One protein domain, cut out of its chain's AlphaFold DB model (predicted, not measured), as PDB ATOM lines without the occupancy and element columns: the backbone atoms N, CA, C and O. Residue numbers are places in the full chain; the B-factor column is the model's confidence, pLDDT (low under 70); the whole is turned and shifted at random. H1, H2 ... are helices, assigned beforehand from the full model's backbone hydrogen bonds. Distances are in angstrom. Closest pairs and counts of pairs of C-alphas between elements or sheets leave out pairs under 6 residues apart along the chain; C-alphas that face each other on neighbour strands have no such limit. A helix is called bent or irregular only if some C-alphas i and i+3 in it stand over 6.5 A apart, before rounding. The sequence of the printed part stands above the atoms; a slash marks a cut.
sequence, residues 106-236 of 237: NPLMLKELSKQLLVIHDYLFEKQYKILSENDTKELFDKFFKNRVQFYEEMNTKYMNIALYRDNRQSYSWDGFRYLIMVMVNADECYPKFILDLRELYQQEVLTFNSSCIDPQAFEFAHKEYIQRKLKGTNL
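AT A GLANCE: This is residues 106 to 236 of the 237 residues of an uncharacterized protein of Algoriphagus antarcticus (UniProt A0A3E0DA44). The model is an uneven cluster of helices: H2 and H3, joined end to end by a tight link, lie between H5 on one side and the bent H1 on the other, with H4 nearest the middle. H6 is an arm at one end, set off from this body, and residues 231 to 236, of which 231 to 234 belong to H6, stick out. The printed part has 131 residues with six named helices, H1 to H6 in that order along the chain, and no named strand; the class is all helix, part aligned and part crossed in its helix packing. It is only just compact, close to loose, with a radius of gyration of the C-alphas of 16.4 A, and spans 47 by 33 by 24 A.

HOW THE PARTS SIT: By its hydrogen bonds H1, residues 107 to 126, was assigned as one helix, but it is bent: C-alphas 115 and 118 are 7.4 A apart. Its arms, H1a, residues 107 to 115, and H1b, residues 118 to 126, stand at a steep tilt of 63 degrees. H2, residues 134 to 144, is close to H1b but not clearly touching; the closest C-alphas, of Ile 120 and Phe 144, are 7.5 A apart. H3, residues 146 to 160, touches H1a with residues 151 to 155 alone, at a shallow tilt of 27 degrees, opposite ways; the closest C-alphas are those of Met 109 and Tyr 152, 5.7 A apart. H2 and H3 meet only through their link. H4, residues 174 to 184, is near H1a and near H3. The hub is H5, residues 194 to 213, which touches three helices. Its residues 194 to 201 touch H2 at a steep tilt of 50 degrees, closest at the C-alphas of Thr 137 and Leu 198, 6.5 A. Its residues 202 to 209 touch H3 at a steep tilt of 65 degrees, closest at the C-alphas of Val 149 and Glu 205, 6.6 A. H4 and H5 form a helical hairpin and only just touch, with 3 pairs of C-alphas within 8 A; the closest are those of Arg 178 and Ile 195, 7.5 A. H6, residues 216 to 234, is close to H3 but not clearly touching, at the C-alphas of Met 160 and Tyr 226, 6.9 A. Every O i to N i+4 pair is within hydrogen-bond range in H1b, H2, H4 and H6, against 4 of 5 in H1a, 9 of 11 in H3 and 12 of 16 in H5.

IN THESE COORDINATES: H1a begins at C-alpha 107, (22.100, -9.359, -5.762). H3 is 22.4 A long and irregular, with C-alphas 147 and 150 7.1 A apart. H5, 28.3 A long, is irregular too, with C-alphas 209 and 212 7.6 A apart, and has a kink of 55 degrees near residue 207. H6, 27.1 A long, ends at C-alpha 234, (39.395, -3.371, 1.286).

THE WHOLE: The two C-alphas farthest apart, of Glu 126 and Leu 236, are 49.5 A apart. The printed part has no cut. The link from H3 to H4, residues 161 to 173, is long. The mean pLDDT of the printed part is 86.6, and residues 233 to 236 are under 70.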
ATOM      1  N   ASN A 106      25.805  -8.993  -8.025       74.88
ATOM      2  CA  ASN A 106      24.542  -8.746  -8.731       74.88
ATOM      3  C   ASN A 106      23.281  -9.158  -7.929       74.88
ATOM      4  O   ASN A 106      22.384  -9.816  -8.471       74.88
ATOM      5  N   PRO A 107      23.125  -8.782  -6.644       76.50
ATOM      6  CA  PRO A 107      22.100  -9.359  -5.762       76.50
ATOM      7  C   PRO A 107      20.653  -9.146  -6.244       76.50
ATOM      8  O   PRO A 107      19.784  -9.993  -6.023       76.50
ATOM      9  N   LEU A 108      20.372  -8.019  -6.903       81.00
ATOM     10  CA  LEU A 108      19.019  -7.655  -7.339       81.00
ATOM     11  C   LEU A 108      18.624  -8.325  -8.660       81.00
ATOM     12  O   LEU A 108      17.482  -8.770  -8.787       81.00
ATOM     13  N   MET A 109      19.569  -8.475  -9.594       82.12
ATOM     14  CA  MET A 109      19.378  -9.246 -10.829       82.12
ATOM     15  C   MET A 109      19.014 -10.698 -10.503       82.12
ATOM     16  O   MET A 109      18.023 -11.230 -11.001       82.12
ATOM     17  N   LEU A 110      19.762 -11.309  -9.582       81.44
ATOM     18  CA  LEU A 110      19.557 -12.696  -9.165       81.44
ATOM     19  C   LEU A 110      18.214 -12.897  -8.468       81.44
ATOM     20  O   LEU A 110      17.529 -13.895  -8.702       81.44
ATOM     21  N   LYS A 111      17.806 -11.937  -7.629       82.81
ATOM     22  CA  LYS A 111      16.491 -11.970  -6.984       82.81
ATOM     23  C   LYS A 111      15.374 -11.990  -8.022       82.81
ATOM     24  O   LYS A 111      14.425 -12.755  -7.859       82.81
ATOM     25  N   GLU A 112      15.473 -11.180  -9.071       83.50
ATOM     26  CA  GLU A 112      14.441 -11.134 -10.105       83.50
ATOM     27  C   GLU A 112      14.435 -12.401 -10.963       83.50
ATOM     28  O   GLU A 112      13.372 -12.988 -11.171       83.50
ATOM     29  N   LEU A 113      15.612 -12.901 -11.347       84.19
ATOM     30  CA  LEU A 113      15.712 -14.160 -12.075       84.19
ATOM     31  C   LEU A 113      15.160 -15.342 -11.275       84.19
ATOM     32  O   LEU A 113      14.470 -16.192 -11.835       84.19
ATOM     33  N   SER A 114      15.429 -15.404  -9.966       83.44
ATOM     34  CA  SER A 114      15.004 -16.530  -9.125       83.44
ATOM     35  C   SER A 114      13.494 -16.792  -9.192       83.44
ATOM     36  O   SER A 114      13.061 -17.938  -9.071       83.44
ATOM     37  N   LYS A 115      12.698 -15.749  -9.466       87.25
ATOM     38  CA  LYS A 115      11.243 -15.833  -9.656       87.25
ATOM     39  C   LYS A 115      10.849 -16.486 -10.984       87.25
ATOM     40  O   LYS A 115       9.760 -17.040 -11.083       87.25
ATOM     41  N   GLN A 116      11.710 -16.412 -11.996       89.06
ATOM     42  CA  GLN A 116      11.463 -16.910 -13.350       89.06
ATOM     43  C   GLN A 116      12.129 -18.259 -13.644       89.06
ATOM     44  O   GLN A 116      11.766 -18.891 -14.633       89.06
ATOM     45  N   LEU A 117      13.036 -18.742 -12.782       88.62
ATOM     46  CA  LEU A 117      13.787 -19.990 -12.991       88.62
ATOM     47  C   LEU A 117      12.908 -21.187 -13.363       88.62
ATOM     48  O   LEU A 117      13.300 -21.988 -14.200       88.62
ATOM     49  N   LEU A 118      11.720 -21.309 -12.768       89.44
ATOM     50  CA  LEU A 118      10.797 -22.406 -13.069       89.44
ATOM     51  C   LEU A 118      10.284 -22.338 -14.512       89.44
ATOM     52  O   LEU A 118      10.281 -23.341 -15.216       89.44
ATOM     53  N   VAL A 119       9.886 -21.146 -14.957       91.88
ATOM     54  CA  VAL A 119       9.337 -20.938 -16.302       91.88
ATOM     55  C   VAL A 119      10.438 -21.050 -17.358       91.88
ATOM     56  O   VAL A 119      10.217 -21.622 -18.422       91.88
ATOM     57  N   ILE A 120      11.638 -20.552 -17.044       93.25
ATOM     58  CA  ILE A 120      12.824 -20.696 -17.896       93.25
ATOM     59  C   ILE A 120      13.211 -22.172 -18.013       93.25
ATOM     60  O   ILE A 120      13.423 -22.648 -19.124       93.25
ATOM     61  N   HIS A 121      13.235 -22.912 -16.899       93.06
ATOM     62  CA  HIS A 121      13.481 -24.353 -16.907       93.06
ATOM     63  C   HIS A 121      12.503 -25.071 -17.834       93.06
ATOM     64  O   HIS A 121      12.931 -25.846 -18.677       93.06
ATOM     65  N   ASP A 122      11.199 -24.829 -17.693       92.31
ATOM     66  CA  ASP A 122      10.205 -25.547 -18.491       92.31
ATOM     67  C   ASP A 122      10.362 -25.276 -19.989       92.31
ATOM     68  O   ASP A 122      10.261 -26.206 -20.785       92.31
ATOM     69  N   TYR A 123      10.693 -24.035 -20.355       93.81
ATOM     70  CA  TYR A 123      11.016 -23.666 -21.730       93.81
ATOM     71  C   TYR A 123      12.294 -24.347 -22.242       93.81
ATOM     72  O   TYR A 123      12.306 -24.913 -23.334       93.81
ATOM     73  N   LEU A 124      13.372 -24.321 -21.457       93.50
ATOM     74  CA  LEU A 124      14.645 -24.924 -21.847       93.50
ATOM     75  C   LEU A 124      14.567 -26.451 -21.882       93.50
ATOM     76  O   LEU A 124      15.169 -27.060 -22.757       93.50
ATOM     77  N   PHE A 125      13.801 -27.074 -20.988       92.31
ATOM     78  CA  PHE A 125      13.624 -28.522 -20.922       92.31
ATOM     79  C   PHE A 125      13.038 -29.079 -22.226       92.31
ATOM     80  O   PHE A 125      13.519 -30.093 -22.730       92.31
ATOM     81  N   GLU A 126      12.053 -28.393 -22.813       90.81
ATOM     82  CA  GLU A 126      11.486 -28.759 -24.121       90.81
ATOM     83  C   GLU A 126      12.519 -28.661 -25.252       90.81
ATOM     84  O   GLU A 126      12.502 -29.472 -26.178       90.81
ATOM     85  N   LYS A 127      13.470 -27.727 -25.136       90.81
ATOM     86  CA  LYS A 127      14.611 -27.568 -26.053       90.81
ATOM     87  C   LYS A 127      15.857 -28.354 -25.619       90.81
ATOM     88  O   LYS A 127      16.941 -28.132 -26.151       90.81
ATOM     89  N   GLN A 128      15.730 -29.266 -24.650       91.12
ATOM     90  CA  GLN A 128      16.838 -30.053 -24.085       91.12
ATOM     91  C   GLN A 128      18.028 -29.204 -23.602       91.12
ATOM     92  O   GLN A 128      19.169 -29.659 -23.635       91.12
ATOM     93  N   TYR A 129      17.763 -27.978 -23.149       91.94
ATOM     94  CA  TYR A 129      18.745 -26.977 -22.723       91.94
ATOM     95  C   TYR A 129      19.705 -26.512 -23.825       91.94
ATOM     96  O   TYR A 129      20.773 -25.988 -23.518       91.94
ATOM     97  N   LYS A 130      19.331 -26.668 -25.101       92.56
ATOM     98  CA  LYS A 130      20.151 -26.280 -26.255       92.56
ATOM     99  C   LYS A 130      19.502 -25.126 -27.003       92.56
ATOM    100  O   LYS A 130      18.286 -25.097 -27.187       92.56
ATOM    101  N   ILE A 131      20.333 -24.204 -27.474       93.31
ATOM    102  CA  ILE A 131      19.935 -23.117 -28.367       93.31
ATOM    103  C   ILE A 131      20.625 -23.375 -29.700       93.31
ATOM    104  O   ILE A 131      21.853 -23.373 -29.771       93.31
ATOM    105  N   LEU A 132      19.850 -23.661 -30.746       93.62
ATOM    106  CA  LEU A 132      20.384 -24.183 -32.010       93.62
ATOM    107  C   LEU A 132      20.365 -23.156 -33.144       93.62
ATOM    108  O   LEU A 132      20.959 -23.393 -34.195       93.62
ATOM    109  N   SER A 133      19.692 -22.025 -32.947       94.56
ATOM    110  CA  SER A 133      19.544 -20.995 -33.967       94.56
ATOM    111  C   SER A 133      19.457 -19.591 -33.374       94.56
ATOM    112  O   SER A 133      19.099 -19.406 -32.211       94.56
ATOM    113  N   GLU A 134      19.711 -18.593 -34.217       95.31
ATOM    114  CA  GLU A 134      19.500 -17.174 -33.901       95.31
ATOM    115  C   GLU A 134      18.055 -16.891 -33.462       95.31
ATOM    116  O   GLU A 134      17.817 -16.161 -32.500       95.31
ATOM    117  N   ASN A 135      17.078 -17.536 -34.109       95.94
ATOM    118  CA  ASN A 135      15.669 -17.406 -33.746       95.94
ATOM    119  C   ASN A 135      15.385 -17.940 -32.336       95.94
ATOM    120  O   ASN A 135      14.622 -17.311 -31.609       95.94
ATOM    121  N   ASP A 136      16.011 -19.049 -31.928       94.00
ATOM    122  CA  ASP A 136      15.868 -19.575 -30.564       94.00
ATOM    123  C   ASP A 136      16.456 -18.616 -29.523       94.00
ATOM    124  O   ASP A 136      15.871 -18.429 -28.452       94.00
ATOM    125  N   THR A 137      17.594 -17.989 -29.840       94.88
ATOM    126  CA  THR A 137      18.221 -16.959 -28.996       94.88
ATOM    127  C   THR A 137      17.298 -15.766 -28.827       94.88
ATOM    128  O   THR A 137      17.057 -15.322 -27.704       94.88
ATOM    129  N   LYS A 138      16.751 -15.271 -29.939       96.25
ATOM    130  CA  LYS A 138      15.815 -14.151 -29.941       96.25
ATOM    131  C   LYS A 138      14.543 -14.478 -29.167       96.25
ATOM    132  O   LYS A 138      14.129 -13.683 -28.333       96.25
ATOM    133  N   GLU A 139      13.968 -15.660 -29.371       96.12
ATOM    134  CA  GLU A 139      12.788 -16.125 -28.638       96.12
ATOM    135  C   GLU A 139      13.052 -16.191 -27.125       96.12
ATOM    136  O   GLU A 139      12.269 -15.659 -26.335       96.12
ATOM    137  N   LEU A 140      14.174 -16.795 -26.713       95.12
ATOM    138  CA  LEU A 140      14.583 -16.858 -25.308       95.12
ATOM    139  C   LEU A 140      14.734 -15.446 -24.716       95.12
ATOM    140  O   LEU A 140      14.229 -15.167 -23.624       95.12
ATOM    141  N   PHE A 141      15.422 -14.559 -25.435       96.00
ATOM    142  CA  PHE A 141      15.691 -13.197 -24.993       96.00
ATOM    143  C   PHE A 141      14.417 -12.360 -24.865       96.00
ATOM    144  O   PHE A 141      14.161 -11.793 -23.800       96.00
ATOM    145  N   ASP A 142      13.590 -12.330 -25.910       96.12
ATOM    146  CA  ASP A 142      12.350 -11.555 -25.948       96.12
ATOM    147  C   ASP A 142      11.360 -12.025 -24.875       96.12
ATOM    148  O   ASP A 142      10.697 -11.208 -24.230       96.12
ATOM    149  N   LYS A 143      11.291 -13.339 -24.633       95.25
ATOM    150  CA  LYS A 143      10.342 -13.931 -23.685       95.25
ATOM    151  C   LYS A 143      10.692 -13.660 -22.224       95.25
ATOM    152  O   LYS A 143       9.784 -13.437 -21.423       95.25
ATOM    153  N   PHE A 144      11.974 -13.707 -21.860       94.31
ATOM    154  CA  PHE A 144      12.381 -13.682 -20.449       94.31
ATOM    155  C   PHE A 144      13.179 -12.441 -20.043       94.31
ATOM    156  O   PHE A 144      13.078 -12.005 -18.895       94.31
ATOM    157  N   PHE A 145      13.952 -11.849 -20.956       93.88
ATOM    158  CA  PHE A 145      15.025 -10.927 -20.574       93.88
ATOM    159  C   PHE A 145      14.872  -9.509 -21.110       93.88
ATOM    160  O   PHE A 145      15.208  -8.583 -20.375       93.88
ATOM    161  N   LYS A 146      14.312  -9.317 -22.310       94.25
ATOM    162  CA  LYS A 146      14.179  -8.008 -22.974       94.25
ATOM    163  C   LYS A 146      13.664  -6.908 -22.039       94.25
ATOM    164  O   LYS A 146      14.358  -5.938 -21.758       94.25
ATOM    165  N   ASN A 147      12.504  -7.134 -21.420       91.75
ATOM    166  CA  ASN A 147      11.858  -6.165 -20.522       91.75
ATOM    167  C   ASN A 147      12.542  -6.016 -19.146       91.75
ATOM    168  O   ASN A 147      12.054  -5.286 -18.282       91.75
ATOM    169  N   ARG A 148      13.623  -6.757 -18.889       90.88
ATOM    170  CA  ARG A 148      14.383  -6.729 -17.632       90.88
ATOM    171  C   ARG A 148      15.757  -6.085 -17.784       90.88
ATOM    172  O   ARG A 148      16.344  -5.737 -16.764       90.88
ATOM    173  N   VAL A 149      16.243  -5.886 -19.012       91.69
ATOM    174  CA  VAL A 149      17.569  -5.306 -19.281       91.69
ATOM    175  C   VAL A 149      17.746  -3.956 -18.583       91.69
ATOM    176  O   VAL A 149      18.720  -3.778 -17.857       91.69
ATOM    177  N   GLN A 150      16.768  -3.053 -18.707       90.38
ATOM    178  CA  GLN A 150      16.795  -1.753 -18.029       90.38
ATOM    179  C   GLN A 150      16.941  -1.893 -16.514       90.38
ATOM    180  O   GLN A 150      17.827  -1.293 -15.912       90.38
ATOM    181  N   PHE A 151      16.117  -2.742 -15.897       89.81
ATOM    182  CA  PHE A 151      16.191  -2.990 -14.461       89.81
ATOM    183  C   PHE A 151      17.573  -3.517 -14.051       89.81
ATOM    184  O   PHE A 151      18.131  -3.080 -13.047       89.81
ATOM    185  N   TYR A 152      18.146  -4.442 -14.822       89.25
ATOM    186  CA  TYR A 152      19.472  -4.983 -14.540       89.25
ATOM    187  C   TYR A 152      20.555  -3.904 -14.582       89.25
ATOM    188  O   TYR A 152      21.381  -3.842 -13.675       89.25
ATOM    189  N   GLU A 153      20.555  -3.046 -15.597       88.88
ATOM    190  CA  GLU A 153      21.506  -1.937 -15.720       88.88
ATOM    191  C   GLU A 153      21.337  -0.885 -14.610       88.88
ATOM    192  O   GLU A 153      22.311  -0.485 -13.969       88.88
ATOM    193  N   GLU A 154      20.104  -0.472 -14.312       87.25
ATOM    194  CA  GLU A 154      19.803   0.521 -13.271       87.25
ATOM    195  C   GLU A 154      20.222   0.059 -11.870       87.25
ATOM    196  O   GLU A 154      20.700   0.842 -11.046       87.25
ATOM    197  N   MET A 155      20.057  -1.231 -11.571       83.19
ATOM    198  CA  MET A 155      20.457  -1.758 -10.268       83.19
ATOM    199  C   MET A 155      21.979  -1.786 -10.110       83.19
ATOM    200  O   MET A 155      22.484  -1.436  -9.040       83.19
ATOM    201  N   ASN A 156      22.713  -2.138 -11.166       78.75
ATOM    202  CA  ASN A 156      24.171  -2.180 -11.123       78.75
ATOM    203  C   ASN A 156      24.803  -0.785 -11.142       78.75
ATOM    204  O   ASN A 156      25.738  -0.535 -10.379       78.75
ATOM    205  N   THR A 157      24.264   0.150 -11.925       81.00
ATOM    206  CA  THR A 157      24.674   1.567 -11.886       81.00
ATOM    207  C   THR A 157      24.472   2.170 -10.499       81.00
ATOM    208  O   THR A 157      25.377   2.822  -9.968       81.00
ATOM    209  N   LYS A 158      23.333   1.890  -9.850       79.50
ATOM    210  CA  LYS A 158      23.065   2.310  -8.468       79.50
ATOM    211  C   LYS A 158      24.033   1.678  -7.467       79.50
ATOM    212  O   LYS A 158      24.490   2.367  -6.560       79.50
ATOM    213  N   TYR A 159      24.356   0.396  -7.627       74.69
ATOM    214  CA  TYR A 159      25.305  -0.303  -6.756       74.69
ATOM    215  C   TYR A 159      26.735   0.241  -6.891       74.69
ATOM    216  O   TYR A 159      27.397   0.502  -5.888       74.69
ATOM    217  N   MET A 160      27.195   0.486  -8.122       73.00
ATOM    218  CA  MET A 160      28.505   1.096  -8.395       73.00
ATOM    219  C   MET A 160      28.538   2.604  -8.119       73.00
ATOM    220  O   MET A 160      29.616   3.191  -7.991       73.00
ATOM    221  N   ASN A 161      27.367   3.235  -8.000       76.25
ATOM    222  CA  ASN A 161      27.198   4.681  -7.915       76.25
ATOM    223  C   ASN A 161      27.882   5.398  -9.096       76.25
ATOM    224  O   ASN A 161      28.608   6.376  -8.904       76.25
ATOM    225  N   ILE A 162      27.675   4.858 -10.302       78.56
ATOM    226  CA  ILE A 162      28.088   5.426 -11.590       78.56
ATOM    227  C   ILE A 162      26.882   5.298 -12.522       78.56
ATOM    228  O   ILE A 162      26.449   4.186 -12.800       78.56
ATOM    229  N   ALA A 163      26.329   6.420 -12.983       75.38
ATOM    230  CA  ALA A 163      25.128   6.458 -13.827       75.38
ATOM    231  C   ALA A 163      25.425   6.828 -15.295       75.38
ATOM    232  O   ALA A 163      24.528   7.236 -16.026       75.38
ATOM    233  N   LEU A 164      26.691   6.740 -15.710       82.25
ATOM    234  CA  LEU A 164      27.183   7.230 -16.999       82.25
ATOM    235  C   LEU A 164      27.843   6.112 -17.782       82.25
ATOM    236  O   LEU A 164      28.571   5.323 -17.207       82.25
ATOM    237  N   TYR A 165      27.666   6.083 -19.091       82.56
ATOM    238  CA  TYR A 165      28.278   5.086 -19.961       82.56
ATOM    239  C   TYR A 165      29.450   5.715 -20.720       82.56
ATOM    240  O   TYR A 165      29.368   6.853 -21.179       82.56
ATOM    241  N   ARG A 166      30.552   4.979 -20.868       83.62
ATOM    242  CA  ARG A 166      31.718   5.398 -21.653       83.62
ATOM    243  C   ARG A 166      31.408   5.440 -23.138       83.62
ATOM    244  O   ARG A 166      31.860   6.340 -23.834       83.62
ATOM    245  N   ASP A 167      30.691   4.435 -23.624       86.19
ATOM    246  CA  ASP A 167      30.328   4.279 -25.024       86.19
ATOM    247  C   ASP A 167      29.029   3.470 -25.170       86.19
ATOM    248  O   ASP A 167      28.421   3.030 -24.194       86.19
ATOM    249  N   ASN A 168      28.615   3.268 -26.419       83.62
ATOM    250  CA  ASN A 168      27.416   2.519 -26.791       83.62
ATOM    251  C   ASN A 168      27.542   0.989 -26.630       83.62
ATOM    252  O   ASN A 168      26.587   0.265 -26.902       83.62
ATOM    253  N   ARG A 169      28.713   0.474 -26.243       84.12
ATOM    254  CA  ARG A 169      28.980  -0.961 -26.055       84.12
ATOM    255  C   ARG A 169      29.116  -1.336 -24.588       84.12
ATOM    256  O   ARG A 169      29.093  -2.533 -24.280       84.12
ATOM    257  N   GLN A 170      29.276  -0.350 -23.711       84.12
ATOM    258  CA  GLN A 170      29.358  -0.565 -22.283       84.12
ATOM    259  C   GLN A 170      28.021  -1.046 -21.724       84.12
ATOM    260  O   GLN A 170      26.956  -0.510 -22.016       84.12
ATOM    261  N   SER A 171      28.117  -2.049 -20.864       87.38
ATOM    262  CA  SER A 171      27.028  -2.543 -20.041       87.38
ATOM    263  C   SER A 171      27.606  -2.890 -18.678       87.38
ATOM    264  O   SER A 171      28.720  -3.406 -18.575       87.38
ATOM    265  N   TYR A 172      26.847  -2.579 -17.637       84.81
ATOM    266  CA  TYR A 172      27.220  -2.873 -16.261       84.81
ATOM    267  C   TYR A 172      26.789  -4.262 -15.805       84.81
ATOM    268  O   TYR A 172      27.248  -4.744 -14.771       84.81
ATOM    269  N   SER A 173      25.892  -4.886 -16.559       88.88
ATOM    270  CA  SER A 173      25.209  -6.117 -16.176       88.88
ATOM    271  C   SER A 173      25.452  -7.266 -17.153       88.88
ATOM    272  O   SER A 173      25.095  -8.403 -16.846       88.88
ATOM    273  N   TRP A 174      26.091  -7.001 -18.300       91.31
ATOM    274  CA  TRP A 174      26.318  -7.982 -19.359       91.31
ATOM    275  C   TRP A 174      27.093  -9.208 -18.888       91.31
ATOM    276  O   TRP A 174      26.664 -10.320 -19.174       91.31
ATOM    277  N   ASP A 175      28.205  -9.050 -18.170       88.12
ATOM    278  CA  ASP A 175      29.027 -10.207 -17.791       88.12
ATOM    279  C   ASP A 175      28.290 -11.132 -16.814       88.12
ATOM    280  O   ASP A 175      28.278 -12.350 -17.006       88.12
ATOM    281  N   GLY A 176      27.584 -10.553 -15.836       86.44
ATOM    282  CA  GLY A 176      26.714 -11.304 -14.928       86.44
ATOM    283  C   GLY A 176      25.568 -11.989 -15.673       86.44
ATOM    284  O   GLY A 176      25.321 -13.177 -15.476       86.44
ATOM    285  N   PHE A 177      24.913 -11.274 -16.590       90.12
ATOM    286  CA  PHE A 177      23.850 -11.816 -17.436       90.12
ATOM    287  C   PHE A 177      24.341 -12.966 -18.329       90.12
ATOM    288  O   PHE A 177      23.717 -14.024 -18.386       90.12
ATOM    289  N   ARG A 178      25.479 -12.789 -19.002       91.25
ATOM    290  CA  ARG A 178      26.100 -13.792 -19.871       91.25
ATOM    291  C   ARG A 178      26.420 -15.054 -19.085       91.25
ATOM    292  O   ARG A 178      26.053 -16.141 -19.524       91.25
ATOM    293  N   TYR A 179      27.104 -14.916 -17.952       87.88
ATOM    294  CA  TYR A 179      27.474 -16.052 -17.112       87.88
ATOM    295  C   TYR A 179      26.237 -16.843 -16.681       87.88
ATOM    296  O   TYR A 179      26.174 -18.062 -16.809       87.88
ATOM    297  N   LEU A 180      25.210 -16.121 -16.257       87.75
ATOM    298  CA  LEU A 180      23.943 -16.677 -15.817       87.75
ATOM    299  C   LEU A 180      23.236 -17.472 -16.920       87.75
ATOM    300  O   LEU A 180      22.751 -18.574 -16.677       87.75
ATOM    301  N   ILE A 181      23.221 -16.948 -18.144       90.56
ATOM    302  CA  ILE A 181      22.672 -17.659 -19.301       90.56
ATOM    303  C   ILE A 181      23.501 -18.907 -19.605       90.56
ATOM    304  O   ILE A 181      22.920 -19.969 -19.806       90.56
ATOM    305  N   MET A 182      24.832 -18.800 -19.583       89.19
ATOM    306  CA  MET A 182      25.741 -19.925 -19.830       89.19
ATOM    307  C   MET A 182      25.587 -21.068 -18.823       89.19
ATOM    308  O   MET A 182      25.823 -22.210 -19.187       89.19
ATOM    309  N   VAL A 183      25.179 -20.782 -17.585       87.56
ATOM    310  CA  VAL A 183      24.861 -21.814 -16.581       87.56
ATOM    311  C   VAL A 183      23.514 -22.483 -16.862       87.56
ATOM    312  O   VAL A 183      23.333 -23.672 -16.610       87.56
ATOM    313  N   MET A 184      22.545 -21.716 -17.361       89.31
ATOM    314  CA  MET A 184      21.187 -22.202 -17.608       89.31
ATOM    315  C   MET A 184      21.085 -23.087 -18.853       89.31
ATOM    316  O   MET A 184      20.249 -23.994 -18.886       89.31
ATOM    317  N   VAL A 185      21.902 -22.819 -19.873       91.81
ATOM    318  CA  VAL A 185      21.934 -23.585 -21.125       91.81
ATOM    319  C   VAL A 185      23.161 -24.487 -21.176       91.81
ATOM    320  O   VAL A 185      24.193 -24.185 -20.591       91.81
ATOM    321  N   ASN A 186      23.083 -25.577 -21.932       85.94
ATOM    322  CA  ASN A 186      24.258 -26.372 -22.262       85.94
ATOM    323  C   ASN A 186      25.058 -25.640 -23.352       85.94
ATOM    324  O   ASN A 186      24.864 -25.866 -24.550       85.94
ATOM    325  N   ALA A 187      25.883 -24.680 -22.926       79.56
ATOM    326  CA  ALA A 187      26.566 -23.739 -23.813       79.56
ATOM    327  C   ALA A 187      27.462 -24.433 -24.856       79.56
ATOM    328  O   ALA A 187      27.553 -23.946 -25.982       79.56
ATOM    329  N   ASP A 188      28.045 -25.587 -24.515       82.75
ATOM    330  CA  ASP A 188      28.918 -26.369 -25.404       82.75
ATOM    331  C   ASP A 188      28.161 -27.004 -26.581       82.75
ATOM    332  O   ASP A 188      28.747 -27.312 -27.618       82.75
ATOM    333  N   GLU A 189      26.846 -27.172 -26.442       87.38
ATOM    334  CA  GLU A 189      25.968 -27.731 -27.472       87.38
ATOM    335  C   GLU A 189      25.129 -26.662 -28.191       87.38
ATOM    336  O   GLU A 189      24.262 -26.985 -29.008       87.38
ATOM    337  N   CYS A 190      25.367 -25.383 -27.892       90.69
ATOM    338  CA  CYS A 190      24.714 -24.275 -28.579       90.69
ATOM    339  C   CYS A 190      25.410 -23.945 -29.909       90.69
ATOM    340  O   CYS A 190      26.582 -24.259 -30.130       90.69
ATOM    341  N   TYR A 191      24.695 -23.278 -30.817       92.88
ATOM    342  CA  TYR A 191      25.290 -22.860 -32.090       92.88
ATOM    343  C   TYR A 191      26.408 -21.810 -31.884       92.88
ATOM    344  O   TYR A 191      26.341 -21.004 -30.951       92.88
ATOM    345  N   PRO A 192      27.421 -21.741 -32.775       91.25
ATOM    346  CA  PRO A 192      28.666 -21.007 -32.509       91.25
ATOM    347  C   PRO A 192      28.532 -19.508 -32.205       91.25
ATOM    348  O   PRO A 192      29.406 -18.932 -31.561       91.25
ATOM    349  N   LYS A 193      27.467 -18.856 -32.684       93.38
ATOM    350  CA  LYS A 193      27.248 -17.411 -32.506       93.38
ATOM    351  C   LYS A 193      26.304 -17.062 -31.356       93.38
ATOM    352  O   LYS A 193      26.092 -15.882 -31.110       93.38
ATOM    353  N   PHE A 194      25.821 -18.046 -30.596       92.94
ATOM    354  CA  PHE A 194      24.854 -17.856 -29.512       92.94
ATOM    355  C   PHE A 194      25.165 -16.666 -28.590       92.94
ATOM    356  O   PHE A 194      24.335 -15.782 -28.405       92.94
ATOM    357  N   ILE A 195      26.382 -16.611 -28.043       93.00
ATOM    358  CA  ILE A 195      26.777 -15.549 -27.106       93.00
ATOM    359  C   ILE A 195      26.913 -14.187 -27.798       93.00
ATOM    360  O   ILE A 195      26.653 -13.162 -27.169       93.00
ATOM    361  N   LEU A 196      27.327 -14.163 -29.068       93.69
ATOM    362  CA  LEU A 196      27.458 -12.923 -29.835       93.69
ATOM    363  C   LEU A 196      26.083 -12.333 -30.136       93.69
ATOM    364  O   LEU A 196      25.845 -11.176 -29.808       93.69
ATOM    365  N   ASP A 197      25.162 -13.144 -30.646       95.06
ATOM    366  CA  ASP A 197      23.811 -12.691 -30.986       95.06
ATOM    367  C   ASP A 197      23.053 -12.264 -29.718       95.06
ATOM    368  O   ASP A 197      22.378 -11.235 -29.688       95.06
ATOM    369  N   LEU A 198      23.237 -12.999 -28.614       94.94
ATOM    370  CA  LEU A 198      22.694 -12.623 -27.311       94.94
ATOM    371  C   LEU A 198      23.252 -11.278 -26.816       94.94
ATOM    372  O   LEU A 198      22.519 -10.488 -26.220       94.94
ATOM    373  N   ARG A 199      24.541 -11.006 -27.063       95.06
ATOM    374  CA  ARG A 199      25.173  -9.723 -26.727       95.06
ATOM    375  C   ARG A 199      24.583  -8.587 -27.535       95.06
ATOM    376  O   ARG A 199      24.322  -7.531 -26.969       95.06
ATOM    377  N   GLU A 200      24.387  -8.796 -28.830       94.69
ATOM    378  CA  GLU A 200      23.800  -7.794 -29.714       94.69
ATOM    379  C   GLU A 200      22.377  -7.445 -29.274       94.69
ATOM    380  O   GLU A 200      22.074  -6.264 -29.115       94.69
ATOM    381  N   LEU A 201      21.546  -8.446 -28.968       95.75
ATOM    382  CA  LEU A 201      20.198  -8.235 -28.429       95.75
ATOM    383  C   LEU A 201      20.225  -7.464 -27.103       95.75
ATOM    384  O   LEU A 201      19.485  -6.497 -26.929       95.75
ATOM    385  N   TYR A 202      21.114  -7.846 -26.183       95.06
ATOM    386  CA  TYR A 202      21.254  -7.154 -24.904       95.06
ATOM    387  C   TYR A 202      21.667  -5.691 -25.094       95.06
ATOM    388  O   TYR A 202      21.049  -4.792 -24.530       95.06
ATOM    389  N   GLN A 203      22.692  -5.438 -25.910       92.06
ATOM    390  CA  GLN A 203      23.201  -4.092 -26.170       92.06
ATOM    391  C   GLN A 203      22.179  -3.214 -26.894       92.06
ATOM    392  O   GLN A 203      22.082  -2.029 -26.585       92.06
ATOM    393  N   GLN A 204      21.396  -3.778 -27.815       92.94
ATOM    394  CA  GLN A 204      20.299  -3.058 -28.460       92.94
ATOM    395  C   GLN A 204      19.292  -2.548 -27.430       92.94
ATOM    396  O   GLN A 204      18.955  -1.367 -27.465       92.94
ATOM    397  N   GLU A 205      18.869  -3.393 -26.485       93.56
ATOM    398  CA  GLU A 205      17.957  -2.972 -25.416       93.56
ATOM    399  C   GLU A 205      18.598  -1.927 -24.501       93.56
ATOM    400  O   GLU A 205      17.956  -0.928 -24.193       93.56
ATOM    401  N   VAL A 206      19.873  -2.091 -24.134       90.00
ATOM    402  CA  VAL A 206      20.623  -1.094 -23.352       90.00
ATOM    403  C   VAL A 206      20.590   0.285 -24.022       90.00
ATOM    404  O   VAL A 206      20.276   1.286 -23.374       90.00
ATOM    405  N   LEU A 207      20.821   0.327 -25.338       88.50
ATOM    406  CA  LEU A 207      20.829   1.560 -26.128       88.50
ATOM    407  C   LEU A 207      19.492   2.294 -26.166       88.50
ATOM    408  O   LEU A 207      19.481   3.512 -26.351       88.50
ATOM    409  N   THR A 208      18.376   1.591 -25.969       88.00
ATOM    410  CA  THR A 208      17.049   2.221 -25.998       88.00
ATOM    411  C   THR A 208      16.813   3.198 -24.847       88.00
ATOM    412  O   THR A 208      16.050   4.147 -25.021       88.00
ATOM    413  N   PHE A 209      17.466   3.008 -23.693       82.06
ATOM    414  CA  PHE A 209      17.245   3.832 -22.496       82.06
ATOM    415  C   PHE A 209      18.488   4.584 -22.007       82.06
ATOM    416  O   PHE A 209      18.359   5.461 -21.155       82.06
ATOM    417  N   ASN A 210      19.684   4.280 -22.519       80.25
ATOM    418  CA  ASN A 210      20.925   4.886 -22.030       80.25
ATOM    419  C   ASN A 210      21.592   5.874 -23.002       80.25
ATOM    420  O   ASN A 210      22.621   6.450 -22.654       80.25
ATOM    421  N   SER A 211      21.027   6.104 -24.193       73.69
ATOM    422  CA  SER A 211      21.649   6.947 -25.223       73.69
ATOM    423  C   SER A 211      21.931   8.379 -24.749       73.69
ATOM    424  O   SER A 211      22.888   9.002 -25.201       73.69
ATOM    425  N   SER A 212      21.128   8.897 -23.816       73.69
ATOM    426  CA  SER A 212      21.309  10.213 -23.184       73.69
ATOM    427  C   SER A 212      22.343  10.240 -22.051       73.69
ATOM    428  O   SER A 212      22.679  11.317 -21.569       73.69
ATOM    429  N   CYS A 213      22.828   9.079 -21.608       79.06
ATOM    430  CA  CYS A 213      23.728   8.918 -20.462       79.06
ATOM    431  C   CYS A 213      25.165   8.557 -20.882       79.06
ATOM    432  O   CYS A 213      25.974   8.181 -20.033       79.06
ATOM    433  N   ILE A 214      25.484   8.630 -22.180       83.75
ATOM    434  CA  ILE A 214      26.825   8.362 -22.707       83.75
ATOM    435  C   ILE A 214      27.669   9.640 -22.599       83.75
ATOM    436  O   ILE A 214      27.487  10.579 -23.371       83.75
ATOM    437  N   ASP A 215      28.609   9.654 -21.656       85.00
ATOM    438  CA  ASP A 215      29.600  10.720 -21.478       85.00
ATOM    439  C   ASP A 215      30.955  10.092 -21.104       85.00
ATOM    440  O   ASP A 215      31.188   9.751 -19.938       85.00
ATOM    441  N   PRO A 216      31.875   9.935 -22.076       86.06
ATOM    442  CA  PRO A 216      33.169   9.312 -21.832       86.06
ATOM    443  C   PRO A 216      34.007  10.043 -20.777       86.06
ATOM    444  O   PRO A 216      34.725   9.399 -20.013       86.06
ATOM    445  N   GLN A 217      33.950  11.377 -20.725       86.00
ATOM    446  CA  GLN A 217      34.811  12.163 -19.837       86.00
ATOM    447  C   GLN A 217      34.314  12.092 -18.395       86.00
ATOM    448  O   GLN A 217      35.099  11.826 -17.478       86.00
ATOM    449  N   ALA A 218      33.010  12.278 -18.195       84.62
ATOM    450  CA  ALA A 218      32.405  12.182 -16.875       84.62
ATOM    451  C   ALA A 218      32.411  10.735 -16.347       84.62
ATOM    452  O   ALA A 218      32.600  10.522 -15.144       84.62
ATOM    453  N   PHE A 219      32.315   9.732 -17.230       87.12
ATOM    454  CA  PHE A 219      32.501   8.328 -16.863       87.12
ATOM    455  C   PHE A 219      33.896   8.055 -16.284       87.12
ATOM    456  O   PHE A 219      34.001   7.494 -15.194       87.12
ATOM    457  N   GLU A 220      34.970   8.459 -16.973       87.25
ATOM    458  CA  GLU A 220      36.348   8.203 -16.517       87.25
ATOM    459  C   GLU A 220      36.630   8.836 -15.146       87.25
ATOM    460  O   GLU A 220      37.353   8.266 -14.323       87.25
ATOM    461  N   PHE A 221      36.029   9.997 -14.871       86.25
ATOM    462  CA  PHE A 221      36.093  10.627 -13.555       86.25
ATOM    463  C   PHE A 221      35.373   9.787 -12.486       86.25
ATOM    464  O   PHE A 221      35.995   9.373 -11.503       86.25
ATOM    465  N   ALA A 222      34.095   9.460 -12.703       84.31
ATOM    466  CA  ALA A 222      33.285   8.691 -11.754       84.31
ATOM    467  C   ALA A 222      33.848   7.278 -11.497       84.31
ATOM    468  O   ALA A 222      33.830   6.773 -10.370       84.31
ATOM    469  N   HIS A 223      34.404   6.643 -12.530       85.25
ATOM    470  CA  HIS A 223      35.008   5.320 -12.438       85.25
ATOM    471  C   HIS A 223      36.297   5.320 -11.603       85.25
ATOM    472  O   HIS A 223      36.501   4.426 -10.775       85.25
ATOM    473  N   LYS A 224      37.147   6.350 -11.736       86.81
ATOM    474  CA  LYS A 224      38.330   6.518 -10.871       86.81
ATOM    475  C   LYS A 224      37.941   6.657  -9.401       86.81
ATOM    476  O   LYS A 224      38.555   6.012  -8.550       86.81
ATOM    477  N   GLU A 225      36.909   7.443  -9.095       84.19
ATOM    478  CA  GLU A 225      36.407   7.581  -7.722       84.19
ATOM    479  C   GLU A 225      35.851   6.265  -7.168       84.19
ATOM    480  O   GLU A 225      36.076   5.928  -6.003       84.19
ATOM    481  N   TYR A 226      35.136   5.487  -7.985       83.44
ATOM    482  CA  TYR A 226      34.670   4.154  -7.603       83.44
ATOM    483  C   TYR A 226      35.828   3.210  -7.246       83.44
ATOM    484  O   TYR A 226      35.816   2.622  -6.161       83.44
ATOM    485  N   ILE A 227      36.861   3.116  -8.092       84.81
ATOM    486  CA  ILE A 227      38.037   2.272  -7.820       84.81
ATOM    487  C   ILE A 227      38.711   2.687  -6.506       84.81
ATOM    488  O   ILE A 227      39.014   1.835  -5.670       84.81
ATOM    489  N   GLN A 228      38.907   3.989  -6.281       86.56
ATOM    490  CA  GLN A 228      39.521   4.485  -5.047       86.56
ATOM    491  C   GLN A 228      38.691   4.157  -3.799       86.56
ATOM    492  O   GLN A 228      39.262   3.780  -2.772       86.56
ATOM    493  N   ARG A 229      37.355   4.264  -3.873       82.56
ATOM    494  CA  ARG A 229      36.450   3.860  -2.783       82.56
ATOM    495  C   ARG A 229      36.560   2.366  -2.489       82.56
ATOM    496  O   ARG A 229      36.688   1.994  -1.323       82.56
ATOM    497  N   LYS A 230      36.576   1.528  -3.529       79.81
ATOM    498  CA  LYS A 230      36.701   0.071  -3.392       79.81
ATOM    499  C   LYS A 230      38.025  -0.311  -2.728       79.81
ATOM    500  O   LYS A 230      38.005  -1.043  -1.746       79.81
ATOM    501  N   LEU A 231      39.142   0.270  -3.181       81.25
ATOM    502  CA  LEU A 231      40.477   0.032  -2.615       81.25
ATOM    503  C   LEU A 231      40.590   0.465  -1.144       81.25
ATOM    504  O   LEU A 231      41.154  -0.266  -0.330       81.25
ATOM    505  N   LYS A 232      40.021   1.623  -0.779       77.50
ATOM    506  CA  LYS A 232      39.989   2.097   0.617       77.50
ATOM    507  C   LYS A 232      39.118   1.218   1.519       77.50
ATOM    508  O   LYS A 232      39.477   1.016   2.673       77.50
ATOM    509  N   GLY A 233      38.014   0.677   1.001       62.88
ATOM    510  CA  GLY A 233      37.144  -0.251   1.733       62.88
ATOM    511  C   GLY A 233      37.773  -1.626   1.989       62.88
ATOM    512  O   GLY A 233      37.500  -2.235   3.018       62.88
ATOM    513  N   THR A 234      38.653  -2.106   1.104       54.62
ATOM    514  CA  THR A 234      39.395  -3.371   1.286       54.62
ATOM    515  C   THR A 234      40.526  -3.304   2.314       54.62
ATOM    516  O   THR A 234      40.886  -4.341   2.854       54.62
ATOM    517  N   ASN A 235      41.051  -2.116   2.636       46.50
ATOM    518  CA  ASN A 235      42.128  -1.935   3.626       46.50
ATOM    519  C   ASN A 235      41.631  -1.859   5.088       46.50
ATOM    520  O   ASN A 235      42.406  -1.535   5.983       46.50
ATOM    521  N   LEU A 236      40.341  -2.120   5.328       42.19
ATOM    522  CA  LEU A 236      39.696  -2.113   6.650       42.19
ATOM    523  C   LEU A 236      39.225  -3.512   7.099       42.19
ATOM    524  O   LEU A 236      38.370  -3.610   7.978       42.19
TER     525      LEU A 236